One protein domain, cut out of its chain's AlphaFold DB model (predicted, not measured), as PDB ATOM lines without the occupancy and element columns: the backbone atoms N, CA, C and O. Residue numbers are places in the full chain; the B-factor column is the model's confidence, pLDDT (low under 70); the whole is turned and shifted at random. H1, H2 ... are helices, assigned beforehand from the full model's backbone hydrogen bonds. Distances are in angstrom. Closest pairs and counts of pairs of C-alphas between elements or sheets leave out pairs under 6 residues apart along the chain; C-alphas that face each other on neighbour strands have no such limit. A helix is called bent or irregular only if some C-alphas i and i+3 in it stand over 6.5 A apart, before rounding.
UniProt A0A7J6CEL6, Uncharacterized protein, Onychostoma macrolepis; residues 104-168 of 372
ATOM      1  N   LEU A 104      52.993 -23.163 -55.459       83.38
ATOM      2  CA  LEU A 104      51.616 -23.197 -55.932       83.38
ATOM      3  C   LEU A 104      51.079 -21.780 -56.159       83.38
ATOM      4  O   LEU A 104      51.357 -20.860 -55.378       83.38
ATOM      5  N   SER A 105      50.257 -21.609 -57.187       80.75
ATOM      6  CA  SER A 105      49.459 -20.401 -57.403       80.75
ATOM      7  C   SER A 105      48.378 -20.235 -56.325       80.75
ATOM      8  O   SER A 105      47.965 -21.197 -55.671       80.75
ATOM      9  N   VAL A 106      47.852 -19.013 -56.166       75.38
ATOM     10  CA  VAL A 106      46.728 -18.710 -55.253       75.38
ATOM     11  C   VAL A 106      45.537 -19.639 -55.508       75.38
ATOM     12  O   VAL A 106      44.944 -20.172 -54.570       75.38
ATOM     13  N   LYS A 107      45.220 -19.890 -56.784       73.31
ATOM     14  CA  LYS A 107      44.122 -20.774 -57.191       73.31
ATOM     15  C   LYS A 107      44.354 -22.221 -56.758       73.31
ATOM     16  O   LYS A 107      43.425 -22.852 -56.266       73.31
ATOM     17  N   GLU A 108      45.567 -22.745 -56.919       74.19
ATOM     18  CA  GLU A 108      45.900 -24.124 -56.540       74.19
ATOM     19  C   GLU A 108      45.860 -24.327 -55.024       74.19
ATOM     20  O   GLU A 108      45.270 -25.301 -54.558       74.19
ATOM     21  N   ILE A 109      46.403 -23.382 -54.247       76.19
ATOM     22  CA  ILE A 109      46.331 -23.425 -52.777       76.19
ATOM     23  C   ILE A 109      44.865 -23.371 -52.319       76.19
ATOM     24  O   ILE A 109      44.455 -24.131 -51.442       76.19
ATOM     25  N   PHE A 110      44.050 -22.522 -52.947       74.38
ATOM     26  CA  PHE A 110      42.621 -22.436 -52.651       74.38
ATOM     27  C   PHE A 110      41.869 -23.730 -53.001       74.38
ATOM     28  O   PHE A 110      41.042 -24.195 -52.217       74.38
ATOM     29  N   CYS A 111      42.179 -24.356 -54.141       73.25
ATOM     30  CA  CYS A 111      41.625 -25.658 -54.518       73.25
ATOM     31  C   CYS A 111      42.000 -26.759 -53.516       73.25
ATOM     32  O   CYS A 111      41.129 -27.540 -53.138       73.25
ATOM     33  N   LEU A 112      43.250 -26.797 -53.044       75.00
ATOM     34  CA  LEU A 112      43.696 -27.737 -52.008       75.00
ATOM     35  C   LEU A 112      42.941 -27.538 -50.689       75.00
ATOM     36  O   LEU A 112      42.485 -28.513 -50.094       75.00
ATOM     37  N   LEU A 113      42.752 -26.288 -50.255       78.69
ATOM     38  CA  LEU A 113      41.972 -25.954 -49.057       78.69
ATOM     39  C   LEU A 113      40.506 -26.387 -49.177       78.69
ATOM     40  O   LEU A 113      39.952 -26.947 -48.231       78.69
ATOM     41  N   LEU A 114      39.875 -26.155 -50.333       72.62
ATOM     42  CA  LEU A 114      38.498 -26.587 -50.586       72.62
ATOM     43  C   LEU A 114      38.374 -28.109 -50.599       72.62
ATOM     44  O   LEU A 114      37.482 -28.644 -49.946       72.62
ATOM     45  N   TRP A 115      39.293 -28.796 -51.280       83.50
ATOM     46  CA  TRP A 115      39.349 -30.254 -51.279       83.50
ATOM     47  C   TRP A 115      39.501 -30.794 -49.855       83.50
ATOM     48  O   TRP A 115      38.708 -31.630 -49.435       83.50
ATOM     49  N   GLY A 116      40.441 -30.257 -49.069       78.94
ATOM     50  CA  GLY A 116      40.612 -30.650 -47.671       78.94
ATOM     51  C   GLY A 116      39.341 -30.397 -46.858       78.94
ATOM     52  O   GLY A 116      38.944 -31.229 -46.044       78.94
ATOM     53  N   LYS A 117      38.648 -29.276 -47.101       79.94
ATOM     54  CA  LYS A 117      37.396 -28.956 -46.406       79.94
ATOM     55  C   LYS A 117      36.337 -30.013 -46.713       79.94
ATOM     56  O   LYS A 117      35.665 -30.495 -45.807       79.94
ATOM     57  N   ASP A 118      36.182 -30.365 -47.981       73.25
ATOM     58  CA  ASP A 118      35.169 -31.321 -48.418       73.25
ATOM     59  C   ASP A 118      35.506 -32.749 -47.964       73.25
ATOM     60  O   ASP A 118      34.623 -33.469 -47.509       73.25
ATOM     61  N   VAL A 119      36.782 -33.142 -47.982       75.56
ATOM     62  CA  VAL A 119      37.217 -34.477 -47.546       75.56
ATOM     63  C   VAL A 119      37.128 -34.647 -46.032       75.56
ATOM     64  O   VAL A 119      36.618 -35.665 -45.571       75.56
ATOM     65  N   PHE A 120      37.580 -33.675 -45.239       80.12
ATOM     66  CA  PHE A 120      37.692 -33.844 -43.785       80.12
ATOM     67  C   PHE A 120      36.469 -33.346 -42.998       80.12
ATOM     68  O   PHE A 120      36.275 -33.773 -41.859       80.12
ATOM     69  N   PHE A 121      35.633 -32.472 -43.574       74.88
ATOM     70  CA  PHE A 121      34.475 -31.884 -42.880       74.88
ATOM     71  C   PHE A 121      33.113 -32.251 -43.487       74.88
ATOM     72  O   PHE A 121      32.092 -31.861 -42.913       74.88
ATOM     73  N   SER A 122      33.051 -32.984 -44.606       74.19
ATOM     74  CA  SER A 122      31.764 -33.465 -45.131       74.19
ATOM     75  C   SER A 122      31.111 -34.446 -44.157       74.19
ATOM     76  O   SER A 122      31.761 -35.320 -43.587       74.19
ATOM     77  N   SER A 123      29.798 -34.314 -43.963       64.56
ATOM     78  CA  SER A 123      29.015 -35.228 -43.123       64.56
ATOM     79  C   SER A 123      29.083 -36.672 -43.629       64.56
ATOM     80  O   SER A 123      29.092 -37.596 -42.820       64.56
ATOM     81  N   ASP A 124      29.230 -36.853 -44.942       56.19
ATOM     82  CA  ASP A 124      29.308 -38.166 -45.590       56.19
ATOM     83  C   ASP A 124      30.696 -38.816 -45.423       56.19
ATOM     84  O   ASP A 124      30.835 -40.039 -45.463       56.19
ATOM     85  N   SER A 125      31.739 -38.016 -45.165       55.75
ATOM     86  CA  SER A 125      33.122 -38.488 -45.010       55.75
ATOM     87  C   SER A 125      33.547 -38.718 -43.554       55.75
ATOM     88  O   SER A 125      34.607 -39.308 -43.312       55.75
ATOM     89  N   GLN A 126      32.710 -38.343 -42.576       53.75
ATOM     90  CA  GLN A 126      33.002 -38.455 -41.135       53.75
ATOM     91  C   GLN A 126      33.289 -39.885 -40.653       53.75
ATOM     92  O   GLN A 126      33.870 -40.062 -39.582       53.75
ATOM     93  N   HIS A 127      32.919 -40.910 -41.423       54.72
ATOM     94  CA  HIS A 127      33.183 -42.306 -41.074       54.72
ATOM     95  C   HIS A 127      34.535 -42.834 -41.578       54.72
ATOM     96  O   HIS A 127      35.048 -43.799 -41.012       54.72
ATOM     97  N   PHE A 128      35.128 -42.200 -42.595       53.31
ATOM     98  CA  PHE A 128      36.328 -42.701 -43.281       53.31
ATOM     99  C   PHE A 128      37.544 -41.787 -43.135       53.31
ATOM    100  O   PHE A 128      38.646 -42.279 -42.912       53.31
ATOM    101  N   PHE A 129      37.342 -40.471 -43.217       57.59
ATOM    102  CA  PHE A 129      38.415 -39.475 -43.209       57.59
ATOM    103  C   PHE A 129      38.373 -38.589 -41.972       57.59
ATOM    104  O   PHE A 129      38.867 -37.467 -41.993       57.59
ATOM    105  N   ARG A 130      37.789 -39.057 -40.865       64.69
ATOM    106  CA  ARG A 130      37.917 -38.320 -39.610       64.69
ATOM    107  C   ARG A 130      39.399 -38.284 -39.259       64.69
ATOM    108  O   ARG A 130      39.964 -39.329 -38.946       64.69
ATOM    109  N   ALA A 131      40.013 -37.106 -39.367       60.75
ATOM    110  CA  ALA A 131      41.405 -36.920 -38.994       60.75
ATOM    111  C   ALA A 131      41.576 -37.453 -37.572       60.75
ATOM    112  O   ALA A 131      40.918 -36.969 -36.646       60.75
ATOM    113  N   TYR A 132      42.379 -38.510 -37.440       68.25
ATOM    114  CA  TYR A 132      42.571 -39.183 -36.160       68.25
ATOM    115  C   TYR A 132      43.223 -38.233 -35.152       68.25
ATOM    116  O   TYR A 132      42.851 -38.212 -33.981       68.25
ATOM    117  N   ASP A 133      44.097 -37.362 -35.662       78.50
ATOM    118  CA  ASP A 133      44.629 -36.215 -34.950       78.50
ATOM    119  C   ASP A 133      44.047 -34.899 -35.512       78.50
ATOM    120  O   ASP A 133      44.465 -34.420 -36.577       78.50
ATOM    121  N   PRO A 134      43.088 -34.276 -34.802       80.81
ATOM    122  CA  PRO A 134      42.582 -32.952 -35.140       80.81
ATOM    123  C   PRO A 134      43.675 -31.881 -35.219       80.81
ATOM    124  O   PRO A 134      43.482 -30.907 -35.943       80.81
ATOM    125  N   LEU A 135      44.803 -32.041 -34.515       84.25
ATOM    126  CA  LEU A 135      45.917 -31.087 -34.531       84.25
ATOM    127  C   LEU A 135      46.680 -31.115 -35.857       84.25
ATOM    128  O   LEU A 135      47.106 -30.061 -36.327       84.25
ATOM    129  N   LEU A 136      46.818 -32.281 -36.499       84.00
ATOM    130  CA  LEU A 136      47.409 -32.365 -37.842       84.00
ATOM    131  C   LEU A 136      46.535 -31.650 -38.867       84.00
ATOM    132  O   LEU A 136      47.042 -30.886 -39.688       84.00
ATOM    133  N   LEU A 137      45.219 -31.856 -38.776       85.50
ATOM    134  CA  LEU A 137      44.249 -31.211 -39.651       85.50
ATOM    135  C   LEU A 137      44.271 -29.694 -39.471       85.50
ATOM    136  O   LEU A 137      44.486 -28.965 -40.438       85.50
ATOM    137  N   THR A 138      44.082 -29.204 -38.243       87.25
ATOM    138  CA  THR A 138      44.069 -27.758 -37.973       87.25
ATOM    139  C   THR A 138      45.419 -27.118 -38.280       87.25
ATOM    140  O   THR A 138      45.450 -26.058 -38.902       87.25
ATOM    141  N   GLY A 139      46.525 -27.785 -37.941       92.12
ATOM    142  CA  GLY A 139      47.875 -27.326 -38.246       92.12
ATOM    143  C   GLY A 139      48.144 -27.226 -39.748       92.12
ATOM    144  O   GLY A 139      48.742 -26.250 -40.198       92.12
ATOM    145  N   TRP A 140      47.674 -28.190 -40.544       94.12
ATOM    146  CA  TRP A 140      47.801 -28.132 -42.000       94.12
ATOM    147  C   TRP A 140      46.964 -27.002 -42.608       94.12
ATOM    148  O   TRP A 140      47.477 -26.222 -43.410       94.12
ATOM    149  N   PHE A 141      45.703 -26.851 -42.186       89.69
ATOM    150  CA  PHE A 141      44.847 -25.746 -42.634       89.69
ATOM    151  C   PHE A 141      45.451 -24.384 -42.302       89.69
ATOM    152  O   PHE A 141      45.429 -23.477 -43.139       89.69
ATOM    153  N   GLN A 142      46.017 -24.251 -41.102       94.00
ATOM    154  CA  GLN A 142      46.713 -23.047 -40.678       94.00
ATOM    155  C   GLN A 142      47.889 -22.740 -41.611       94.00
ATOM    156  O   GLN A 142      47.915 -21.657 -42.189       94.00
ATOM    157  N   ARG A 143      48.798 -23.696 -41.849       95.69
ATOM    158  CA  ARG A 143      49.934 -23.505 -42.773       95.69
ATOM    159  C   ARG A 143      49.484 -23.150 -44.189       95.69
ATOM    160  O   ARG A 143      50.056 -22.266 -44.825       95.69
ATOM    161  N   ALA A 144      48.449 -23.819 -44.696       90.25
ATOM    162  CA  ALA A 144      47.914 -23.550 -46.027       90.25
ATOM    163  C   ALA A 144      47.327 -22.136 -46.132       90.25
ATOM    164  O   ALA A 144      47.539 -21.445 -47.129       90.25
ATOM    165  N   THR A 145      46.659 -21.678 -45.073       85.94
ATOM    166  CA  THR A 145      46.124 -20.316 -44.964       85.94
ATOM    167  C   THR A 145      47.243 -19.282 -44.856       85.94
ATOM    168  O   THR A 145      47.221 -18.287 -45.575       85.94
ATOM    169  N   GLU A 146      48.253 -19.539 -44.022       93.50
ATOM    170  CA  GLU A 146      49.443 -18.695 -43.859       93.50
ATOM    171  C   GLU A 146      50.235 -18.551 -45.163       93.50
ATOM    172  O   GLU A 146      50.801 -17.492 -45.413       93.50
ATOM    173  N   LYS A 147      50.238 -19.575 -46.027       93.12
ATOM    174  CA  LYS A 147      50.859 -19.501 -47.358       93.12
ATOM    175  C   LYS A 147      49.983 -18.787 -48.390       93.12
ATOM    176  O   LYS A 147      50.504 -18.061 -49.238       93.12
ATOM    177  N   LEU A 148      48.666 -18.989 -48.338       89.06
ATOM    178  CA  LEU A 148      47.710 -18.347 -49.244       89.06
ATOM    179  C   LEU A 148      47.659 -16.833 -49.029       89.06
ATOM    180  O   LEU A 148      47.664 -16.075 -49.994       89.06
ATOM    181  N   LEU A 149      47.593 -16.407 -47.767       82.31
ATOM    182  CA  LEU A 149      47.327 -15.026 -47.389       82.31
ATOM    183  C   LEU A 149      48.314 -14.009 -47.996       82.31
ATOM    184  O   LEU A 149      47.832 -13.076 -48.636       82.31
ATOM    185  N   PRO A 150      49.649 -14.165 -47.885       87.69
ATOM    186  CA  PRO A 150      50.589 -13.207 -48.463       87.69
ATOM    187  C   PRO A 150      50.543 -13.201 -49.993       87.69
ATOM    188  O   PRO A 150      50.637 -12.134 -50.590       87.69
ATOM    189  N   LYS A 151      50.340 -14.359 -50.640       88.69
ATOM    190  CA  LYS A 151      50.205 -14.431 -52.105       88.69
ATOM    191  C   LYS A 151      48.941 -13.723 -52.590       88.69
ATOM    192  O   LYS A 151      48.986 -12.971 -53.553       88.69
ATOM    193  N   LEU A 152      47.825 -13.925 -51.894       75.31
ATOM    194  CA  LEU A 152      46.564 -13.258 -52.203       75.31
ATOM    195  C   LEU A 152      46.653 -11.746 -51.960       75.31
ATOM    196  O   LEU A 152      46.138 -10.970 -52.760       75.31
ATOM    197  N   GLN A 153      47.299 -11.323 -50.869       75.12
ATOM    198  CA  GLN A 153      47.543  -9.909 -50.589       75.12
ATOM    199  C   GLN A 153      48.415  -9.267 -51.667       75.12
ATOM    200  O   GLN A 153      48.059  -8.196 -52.135       75.12
ATOM    201  N   ASP A 154      49.495  -9.921 -52.097       83.81
ATOM    202  CA  ASP A 154      50.355  -9.433 -53.179       83.81
ATOM    203  C   ASP A 154      49.597  -9.330 -54.511       83.81
ATOM    204  O   ASP A 154      49.655  -8.292 -55.165       83.81
ATOM    205  N   ASP A 155      48.806 -10.343 -54.878       74.44
ATOM    206  CA  ASP A 155      47.978 -10.312 -56.092       74.44
ATOM    207  C   ASP A 155      46.944  -9.175 -56.051       74.44
ATOM    208  O   ASP A 155      46.780  -8.438 -57.029       74.44
ATOM    209  N   ILE A 156      46.261  -8.990 -54.915       69.31
ATOM    210  CA  ILE A 156      45.301  -7.894 -54.722       69.31
ATOM    211  C   ILE A 156      46.021  -6.545 -54.743       69.31
ATOM    212  O   ILE A 156      45.569  -5.641 -55.435       69.31
ATOM    213  N   SER A 157      47.139  -6.400 -54.030       71.56
ATOM    214  CA  SER A 157      47.928  -5.169 -53.990       71.56
ATOM    215  C   SER A 157      48.468  -4.807 -55.364       71.56
ATOM    216  O   SER A 157      48.346  -3.655 -55.748       71.56
ATOM    217  N   LYS A 158      48.986  -5.760 -56.143       74.00
ATOM    218  CA  LYS A 158      49.399  -5.528 -57.534       74.00
ATOM    219  C   LYS A 158      48.224  -5.114 -58.398       74.00
ATOM    220  O   LYS A 158      48.334  -4.157 -59.151       74.00
ATOM    221  N   THR A 159      47.089  -5.794 -58.265       66.81
ATOM    222  CA  THR A 159      45.878  -5.451 -59.020       66.81
ATOM    223  C   THR A 159      45.407  -4.036 -58.683       66.81
ATOM    224  O   THR A 159      45.150  -3.248 -59.585       66.81
ATOM    225  N   LEU A 160      45.352  -3.680 -57.399       62.06
ATOM    226  CA  LEU A 160      44.962  -2.352 -56.933       62.06
ATOM    227  C   LEU A 160      46.000  -1.283 -57.276       62.06
ATOM    228  O   LEU A 160      45.608  -0.191 -57.652       62.06
ATOM    229  N   GLN A 161      47.295  -1.578 -57.187       65.12
ATOM    230  CA  GLN A 161      48.357  -0.642 -57.551       65.12
ATOM    231  C   GLN A 161      48.363  -0.392 -59.054       65.12
ATOM    232  O   GLN A 161      48.508   0.749 -59.463       65.12
ATOM    233  N   ASN A 162      48.134  -1.424 -59.870       63.53
ATOM    234  CA  ASN A 162      47.900  -1.242 -61.297       63.53
ATOM    235  C   ASN A 162      46.703  -0.306 -61.492       63.53
ATOM    236  O   ASN A 162      46.841   0.695 -62.180       63.53
ATOM    237  N   ILE A 163      45.585  -0.563 -60.797       62.97
ATOM    238  CA  ILE A 163      44.382   0.283 -60.845       62.97
ATOM    239  C   ILE A 163      44.652   1.740 -60.425       62.97
ATOM    240  O   ILE A 163      44.135   2.650 -61.061       62.97
ATOM    241  N   LEU A 164      45.432   1.966 -59.365       58.09
ATOM    242  CA  LEU A 164      45.710   3.288 -58.793       58.09
ATOM    243  C   LEU A 164      46.783   4.059 -59.569       58.09
ATOM    244  O   LEU A 164      46.634   5.262 -59.756       58.09
ATOM    245  N   ASN A 165      47.819   3.386 -60.073       56.84
ATOM    246  CA  ASN A 165      48.809   3.999 -60.963       56.84
ATOM    247  C   ASN A 165      48.138   4.537 -62.236       56.84
ATOM    248  O   ASN A 165      48.576   5.555 -62.764       56.84
ATOM    249  N   TYR A 166      47.029   3.929 -62.682       51.72
ATOM    250  CA  TYR A 166      46.219   4.490 -63.766       51.72
ATOM    251  C   TYR A 166      45.588   5.852 -63.420       51.72
ATOM    252  O   TYR A 166      45.361   6.631 -64.335       51.72
ATOM    253  N   ASP A 167      45.308   6.167 -62.149       50.34
ATOM    254  CA  ASP A 167      44.708   7.452 -61.735       50.34
ATOM    255  C   ASP A 167      45.764   8.577 -61.665       50.34
ATOM    256  O   ASP A 167      45.472   9.737 -61.954       50.34
ATOM    257  N   GLU A 168      47.020   8.234 -61.350       53.03
ATOM    258  CA  GLU A 168      48.140   9.186 -61.272       53.03
ATOM    259  C   GLU A 168      48.817   9.444 -62.637       53.03
ATOM    260  O   GLU A 168      49.227  10.573 -62.922       53.03
TER     261      GLU A 168
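Overview. This is residues 104 to 168 of the 372 residues of an uncharacterized protein of Onychostoma macrolepis (UniProt A0A7J6CEL6). The printed part is a lopsided helical hairpin: a shorter helix, H1, a long loop at one end, and a much longer helix, H2, that folds back past the beginning of H1. The two helices meet along only part of their lengths, and the last residues of H2, 156 to 168, stick out as a free arm. The printed part has 65 residues with two named helices, H1 then H2, and no named strand; the class is all helix. It is only just extended, close to loose, with a radius of gyration of the C-alphas of 16.6 A, and its C-alphas span 57 by 21 by 16 A.

Arrangement. H1, residues 106 to 121, and H2, residues 134 to 168, form a helical hairpin and run opposite ways at a shallow tilt of 31 degrees. They touch with residues 106 to 113 of H1 and 141 to 152 of H2 alone. Their closest C-alphas, those of Val 106 and Leu 148, are 6.1 A apart. In H1 every O i to N i+4 pair is within hydrogen-bond range; in H2 28 of 31 are.

Along the chain. H1 begins at C-alpha 106 (46.728, -18.710, -55.253) and measures 21.8 A to C-alpha 121 (34.475, -31.884, -42.880). H2 measures 49.9 A from C-alpha 134 to C-alpha 168 (48.140, 9.186, -61.272). H2 is neither bent nor irregular, but only just: C-alphas 147 and 150 are 6.4 A apart.

Size, cuts and confidence. The C-alphas farthest apart, those of His 127 and Glu 168, are 57.3 A apart. Without residues 156 to 168, which stand free, the body spans 39 by 19 by 14 A. The link from H1 to H2, residues 122 to 133, is long. The printed part has no cut. Its mean pLDDT is 74.4, with residues 123 to 132, 156 and 159 to 168 under 70.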